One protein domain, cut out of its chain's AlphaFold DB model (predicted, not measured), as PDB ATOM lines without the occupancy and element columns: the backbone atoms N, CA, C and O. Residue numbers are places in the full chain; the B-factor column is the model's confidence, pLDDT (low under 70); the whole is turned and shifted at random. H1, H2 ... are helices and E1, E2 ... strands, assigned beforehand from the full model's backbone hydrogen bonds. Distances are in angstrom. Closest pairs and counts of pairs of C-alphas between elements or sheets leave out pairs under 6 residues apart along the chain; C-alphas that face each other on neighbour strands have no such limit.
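What this domain is: This is residues 61 to 109 of the 111 residues of an uncharacterized protein of Streptomyces coeruleorubidus (UniProt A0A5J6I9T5). Two small lobes stand end to end: at one end a pair of touching helices, H1 and the short H2, and at the other a small two-stranded hairpin, E1 and E2, with the short helix H3 beyond it. From H3 the last stretch folds back, and residues 107 to 108 pair with E1. The printed part has 49 residues, with three named helices and two named strands in the order H1, H2, E1, E2, H3; the sheet, E1 - E2, is antiparallel and the class is mixed, helices and strands. It is only just compact, close to loose, with a radius of gyration of the C-alphas of 11.2 A and spans of 34 by 23 by 14 A.

Where its parts are: H1, residues 61 to 71, begins at C-alpha 61 (-30.345, -30.984, -6.903) and is 15.3 A long. H2 is residues 76 to 79, 5.2 A. E1, residues 83 to 85, measures 7.0 A, and E2, residues 92 to 94, 7.1 A. H3, residues 101 to 104, is 5.4 A long and ends at C-alpha 104 (-27.453, -7.959, 17.998).

How they stand to each other: H1 and H2 touch, the closest C-alphas being those of Ala 66 and Val 78, 5.6 A apart. H1 is apart from E1, E2 and H3. E1 and E2 form a hairpin, their directions at 142 degrees; N 84 and O 93 are within hydrogen-bond range at 2.8 A. Residues 84 to 85 of E1 also pair antiparallel with residues 107 to 108. H3 touches no helix. In H1 every O i to N i+4 pair is within hydrogen-bond range; H2 and H3 are too short for such a pair.

The domain as a whole: The C-alphas farthest apart, of Asp 61 and Glu 103, are 34.6 A apart. The printed part has no cut and no long link. The mean pLDDT of the printed part is 82.9; residues 77 to 79 and 97 are under 70.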
ATOM      1  N   ASP A  61     -29.951 -32.227  -6.233       90.56
ATOM      2  CA  ASP A  61     -30.345 -30.984  -6.903       90.56
ATOM      3  C   ASP A  61     -30.715 -29.895  -5.884       90.56
ATOM      4  O   ASP A  61     -30.277 -28.755  -6.000       90.56
ATOM      5  N   TRP A  62     -31.451 -30.252  -4.826       88.81
ATOM      6  CA  TRP A  62     -31.802 -29.312  -3.761       88.81
ATOM      7  C   TRP A  62     -30.574 -28.771  -3.008       88.81
ATOM      8  O   TRP A  62     -30.522 -27.584  -2.686       88.81
ATOM      9  N   LEU A  63     -29.568 -29.614  -2.742       88.88
ATOM     10  CA  LEU A  63     -28.313 -29.185  -2.114       88.88
ATOM     11  C   LEU A  63     -27.487 -28.289  -3.045       88.88
ATOM     12  O   LEU A  63     -26.933 -27.287  -2.592       88.88
ATOM     13  N   GLU A  64     -27.405 -28.636  -4.328       90.81
ATOM     14  CA  GLU A  64     -26.697 -27.842  -5.336       90.81
ATOM     15  C   GLU A  64     -27.337 -26.457  -5.500       90.81
ATOM     16  O   GLU A  64     -26.635 -25.443  -5.431       90.81
ATOM     17  N   ASP A  65     -28.668 -26.402  -5.592       88.19
ATOM     18  CA  ASP A  65     -29.434 -25.157  -5.652       88.19
ATOM     19  C   ASP A  65     -29.245 -24.310  -4.387       88.19
ATOM     20  O   ASP A  65     -29.092 -23.089  -4.475       88.19
ATOM     21  N   ALA A  66     -29.211 -24.929  -3.203       84.00
ATOM     22  CA  ALA A  66     -28.981 -24.217  -1.946       84.00
ATOM     23  C   ALA A  66     -27.580 -23.584  -1.892       84.00
ATOM     24  O   ALA A  66     -27.435 -22.425  -1.496       84.00
ATOM     25  N   VAL A  67     -26.548 -24.314  -2.326       86.88
ATOM     26  CA  VAL A  67     -25.171 -23.798  -2.403       86.88
ATOM     27  C   VAL A  67     -25.073 -22.653  -3.411       86.88
ATOM     28  O   VAL A  67     -24.472 -21.621  -3.103       86.88
ATOM     29  N   ALA A  68     -25.697 -22.793  -4.583       87.25
ATOM     30  CA  ALA A  68     -25.741 -21.736  -5.589       87.25
ATOM     31  C   ALA A  68     -26.462 -20.485  -5.061       87.25
ATOM     32  O   ALA A  68     -25.937 -19.377  -5.166       87.25
ATOM     33  N   ALA A  69     -27.615 -20.655  -4.408       84.00
ATOM     34  CA  ALA A  69     -28.380 -19.562  -3.816       84.00
ATOM     35  C   ALA A  69     -27.582 -18.795  -2.749       84.00
ATOM     36  O   ALA A  69     -27.663 -17.567  -2.684       84.00
ATOM     37  N   LEU A  70     -26.782 -19.497  -1.941       81.62
ATOM     38  CA  LEU A  70     -25.867 -18.873  -0.983       81.62
ATOM     39  C   LEU A  70     -24.750 -18.096  -1.692       81.62
ATOM     40  O   LEU A  70     -24.491 -16.947  -1.341       81.62
ATOM     41  N   ALA A  71     -24.122 -18.682  -2.715       82.94
ATOM     42  CA  ALA A  71     -23.058 -18.029  -3.479       82.94
ATOM     43  C   ALA A  71     -23.542 -16.777  -4.238       82.94
ATOM     44  O   ALA A  71     -22.794 -15.812  -4.386       82.94
ATOM     45  N   GLU A  72     -24.796 -16.773  -4.693       82.75
ATOM     46  CA  GLU A  72     -25.433 -15.649  -5.390       82.75
ATOM     47  C   GLU A  72     -26.001 -14.570  -4.450       82.75
ATOM     48  O   GLU A  72     -26.538 -13.567  -4.929       82.75
ATOM     49  N   GLY A  73     -25.943 -14.764  -3.126       77.56
ATOM     50  CA  GLY A  73     -26.578 -13.856  -2.162       77.56
ATOM     51  C   GLY A  73     -28.110 -13.847  -2.259       77.56
ATOM     52  O   GLY A  73     -28.754 -12.847  -1.946       77.56
ATOM     53  N   ARG A  74     -28.715 -14.955  -2.711       78.88
ATOM     54  CA  ARG A  74     -30.172 -15.149  -2.846       78.88
ATOM     55  C   ARG A  74     -30.689 -16.356  -2.044       78.88
ATOM     56  O   ARG A  74     -31.465 -17.153  -2.577       78.88
ATOM     57  N   PRO A  75     -30.308 -16.509  -0.763       74.06
ATOM     58  CA  PRO A  75     -30.588 -17.722   0.004       74.06
ATOM     59  C   PRO A  75     -32.082 -17.967   0.259       74.06
ATOM     60  O   PRO A  75     -32.503 -19.116   0.376       74.06
ATOM     61  N   THR A  76     -32.905 -16.914   0.270       70.19
ATOM     62  CA  THR A  76     -34.358 -17.000   0.499       70.19
ATOM     63  C   THR A  76     -35.093 -17.810  -0.569       70.19
ATOM     64  O   THR A  76     -36.114 -18.419  -0.269       70.19
ATOM     65  N   ARG A  77     -34.560 -17.890  -1.800       68.31
ATOM     66  CA  ARG A  77     -35.179 -18.650  -2.899       68.31
ATOM     67  C   ARG A  77     -35.294 -20.147  -2.597       68.31
ATOM     68  O   ARG A  77     -36.234 -20.776  -3.072       68.31
ATOM     69  N   VAL A  78     -34.333 -20.703  -1.856       69.25
ATOM     70  CA  VAL A  78     -34.222 -22.154  -1.609       69.25
ATOM     71  C   VAL A  78     -34.410 -22.491  -0.131       69.25
ATOM     72  O   VAL A  78     -35.045 -23.491   0.191       69.25
ATOM     73  N   LEU A  79     -33.900 -21.650   0.774       69.88
ATOM     74  CA  LEU A  79     -33.930 -21.887   2.222       69.88
ATOM     75  C   LEU A  79     -35.142 -21.251   2.918       69.88
ATOM     76  O   LEU A  79     -35.322 -21.436   4.117       69.88
ATOM     77  N   GLY A  80     -35.957 -20.474   2.195       71.81
ATOM     78  CA  GLY A  80     -37.136 -19.781   2.724       71.81
ATOM     79  C   GLY A  80     -36.814 -18.517   3.526       71.81
ATOM     80  O   GLY A  80     -37.529 -17.531   3.403       71.81
ATOM     81  N   LEU A  81     -35.708 -18.503   4.274       74.19
ATOM     82  CA  LEU A  81     -35.237 -17.355   5.054       74.19
ATOM     83  C   LEU A  81     -33.749 -17.083   4.804       74.19
ATOM     84  O   LEU A  81     -32.993 -17.967   4.389       74.19
ATOM     85  N   ARG A  82     -33.319 -15.843   5.059       80.62
ATOM     86  CA  ARG A  82     -31.905 -15.463   4.975       80.62
ATOM     87  C   ARG A  82     -31.151 -16.019   6.196       80.62
ATOM     88  O   ARG A  82     -31.575 -15.746   7.316       80.62
ATOM     89  N   PRO A  83     -30.052 -16.771   6.010       85.06
ATOM     90  CA  PRO A  83     -29.210 -17.202   7.112       85.06
ATOM     91  C   PRO A  83     -28.305 -16.070   7.600       85.06
ATOM     92  O   PRO A  83     -27.857 -15.229   6.818       85.06
ATOM     93  N   TYR A  84     -27.972 -16.112   8.882       87.19
ATOM     94  CA  TYR A  84     -27.091 -15.177   9.569       87.19
ATOM     95  C   TYR A  84     -26.024 -15.933  10.364       87.19
ATOM     96  O   TYR A  84     -26.313 -16.951  10.984       87.19
ATOM     97  N   LEU A  85     -24.796 -15.425  10.364       89.81
ATOM     98  CA  LEU A  85     -23.691 -15.876  11.200       89.81
ATOM     99  C   LEU A  85     -23.777 -15.219  12.568       89.81
ATOM    100  O   LEU A  85     -23.939 -14.002  12.676       89.81
ATOM    101  N   SER A  86     -23.593 -16.039  13.592       90.62
ATOM    102  CA  SER A  86     -23.522 -15.573  14.967       90.62
ATOM    103  C   SER A  86     -22.314 -14.663  15.207       90.62
ATOM    104  O   SER A  86     -21.209 -14.990  14.753       90.62
ATOM    105  N   PRO A  87     -22.467 -13.570  15.985       88.31
ATOM    106  CA  PRO A  87     -21.349 -12.715  16.388       88.31
ATOM    107  C   PRO A  87     -20.297 -13.453  17.228       88.31
ATOM    108  O   PRO A  87     -19.138 -13.042  17.271       88.31
ATOM    109  N   THR A  88     -20.676 -14.543  17.904       91.81
ATOM    110  CA  THR A  88     -19.770 -15.358  18.732       91.81
ATOM    111  C   THR A  88     -19.112 -16.495  17.947       91.81
ATOM    112  O   THR A  88     -18.222 -17.164  18.473       91.81
ATOM    113  N   GLY A  89     -19.520 -16.712  16.690       85.75
ATOM    114  CA  GLY A  89     -19.021 -17.792  15.837       85.75
ATOM    115  C   GLY A  89     -19.530 -19.186  16.212       85.75
ATOM    116  O   GLY A  89     -18.964 -20.177  15.754       85.75
ATOM    117  N   ASP A  90     -20.576 -19.283  17.035       85.94
ATOM    118  CA  ASP A  90     -21.155 -20.559  17.473       85.94
ATOM    119  C   ASP A  90     -22.108 -21.202  16.451       85.94
ATOM    120  O   ASP A  90     -22.407 -22.392  16.571       85.94
ATOM    121  N   GLY A  91     -22.529 -20.479  15.409       85.69
ATOM    122  CA  GLY A  91     -23.296 -21.090  14.329       85.69
ATOM    123  C   GLY A  91     -24.034 -20.142  13.390       85.69
ATOM    124  O   GLY A  91     -23.648 -18.991  13.173       85.69
ATOM    125  N   LEU A  92     -25.091 -20.709  12.802       85.19
ATOM    126  CA  LEU A  92     -26.004 -20.086  11.852       85.19
ATOM    127  C   LEU A  92     -27.399 -19.950  12.469       85.19
ATOM    128  O   LEU A  92     -27.868 -20.875  13.132       85.19
ATOM    129  N   GLY A  93     -28.062 -18.830  12.199       82.31
ATOM    130  CA  GLY A  93     -29.449 -18.560  12.576       82.31
ATOM    131  C   GLY A  93     -30.296 -18.166  11.369       82.31
ATOM    132  O   GLY A  93     -29.779 -17.644  10.382       82.31
ATOM    133  N   TRP A  94     -31.600 -18.409  11.458       83.25
ATOM    134  CA  TRP A  94     -32.609 -17.941  10.509       83.25
ATOM    135  C   TRP A  94     -33.654 -17.178  11.305       83.25
ATOM    136  O   TRP A  94     -34.111 -17.663  12.338       83.25
ATOM    137  N   TYR A  95     -34.006 -15.993  10.829       76.88
ATOM    138  CA  TYR A  95     -34.882 -15.069  11.533       76.88
ATOM    139  C   TYR A  95     -36.075 -14.715  10.647       76.88
ATOM    140  O   TYR A  95     -35.940 -14.679   9.421       76.88
ATOM    141  N   GLU A  96     -37.236 -14.497  11.264       75.88
ATOM    142  CA  GLU A  96     -38.412 -13.961  10.573       75.88
ATOM    143  C   GLU A  96     -38.148 -12.517  10.109       75.88
ATOM    144  O   GLU A  96     -37.250 -11.844  10.617       75.88
ATOM    145  N   GLU A  97     -38.898 -12.045   9.104       69.06
ATOM    146  CA  GLU A  97     -38.653 -10.745   8.453       69.06
ATOM    147  C   GLU A  97     -38.809  -9.531   9.389       69.06
ATOM    148  O   GLU A  97     -38.342  -8.441   9.060       69.06
ATOM    149  N   ASP A  98     -39.473  -9.695  10.533       77.06
ATOM    150  CA  ASP A  98     -39.719  -8.651  11.530       77.06
ATOM    151  C   ASP A  98     -38.664  -8.594  12.649       77.06
ATOM    152  O   ASP A  98     -38.666  -7.655  13.450       77.06
ATOM    153  N   VAL A  99     -37.734  -9.550  12.688       80.00
ATOM    154  CA  VAL A  99     -36.588  -9.540  13.603       80.00
ATOM    155  C   VAL A  99     -35.415  -8.818  12.934       80.00
ATOM    156  O   VAL A  99     -35.124  -9.052  11.765       80.00
ATOM    157  N   MET A 100     -34.708  -7.958  13.681       85.12
ATOM    158  CA  MET A 100     -33.507  -7.245  13.206       85.12
ATOM    159  C   MET A 100     -32.227  -7.813  13.846       85.12
ATOM    160  O   MET A 100     -31.649  -7.182  14.733       85.12
ATOM    161  N   PRO A 101     -31.769  -9.013  13.433       83.31
ATOM    162  CA  PRO A 101     -30.641  -9.703  14.063       83.31
ATOM    163  C   PRO A 101     -29.311  -8.942  13.917       83.31
ATOM    164  O   PRO A 101     -28.393  -9.130  14.719       83.31
ATOM    165  N   GLU A 102     -29.191  -8.048  12.931       88.69
ATOM    166  CA  GLU A 102     -28.024  -7.181  12.764       88.69
ATOM    167  C   GLU A 102     -27.809  -6.223  13.951       88.69
ATOM    168  O   GLU A 102     -26.663  -5.866  14.230       88.69
ATOM    169  N   GLU A 103     -28.867  -5.833  14.679       90.00
ATOM    170  CA  GLU A 103     -28.745  -5.000  15.890       90.00
ATOM    171  C   GLU A 103     -28.016  -5.738  17.024       90.00
ATOM    172  O   GLU A 103     -27.270  -5.122  17.790       90.00
ATOM    173  N   ASP A 104     -28.143  -7.066  17.060       88.38
ATOM    174  CA  ASP A 104     -27.453  -7.959  17.998       88.38
ATOM    175  C   ASP A 104     -26.079  -8.424  17.473       88.38
ATOM    176  O   ASP A 104     -25.420  -9.278  18.072       88.38
ATOM    177  N   GLY A 105     -25.614  -7.859  16.353       89.38
ATOM    178  CA  GLY A 105     -24.299  -8.129  15.771       89.38
ATOM    179  C   GLY A 105     -24.231  -9.366  14.875       89.38
ATOM    180  O   GLY A 105     -23.134  -9.759  14.468       89.38
ATOM    181  N   TRP A 106     -25.365  -9.980  14.538       92.94
ATOM    182  CA  TRP A 106     -25.393 -11.065  13.561       92.94
ATOM    183  C   TRP A 106     -25.070 -10.544  12.162       92.94
ATOM    184  O   TRP A 106     -25.523  -9.478  11.748       92.94
ATOM    185  N   MET A 107     -24.292 -11.317  11.407       89.50
ATOM    186  CA  MET A 107     -23.886 -10.942  10.052       89.50
ATOM    187  C   MET A 107     -24.625 -11.796   9.030       89.50
ATOM    188  O   MET A 107     -24.558 -13.020   9.123       89.50
ATOM    189  N   PRO A 108     -25.288 -11.225   8.020       86.31
ATOM    190  CA  PRO A 108     -25.965 -12.038   7.025       86.31
ATOM    191  C   PRO A 108     -24.985 -12.923   6.241       86.31
ATOM    192  O   PRO A 108     -23.920 -12.479   5.804       86.31
ATOM    193  N   VAL A 109     -25.371 -14.178   6.004       77.81
ATOM    194  CA  VAL A 109     -24.658 -15.075   5.091       77.81
ATOM    195  C   VAL A 109     -25.010 -14.675   3.662       77.81
ATOM    196  O   VAL A 109     -26.053 -15.050   3.129       77.81
TER     197      VAL A 109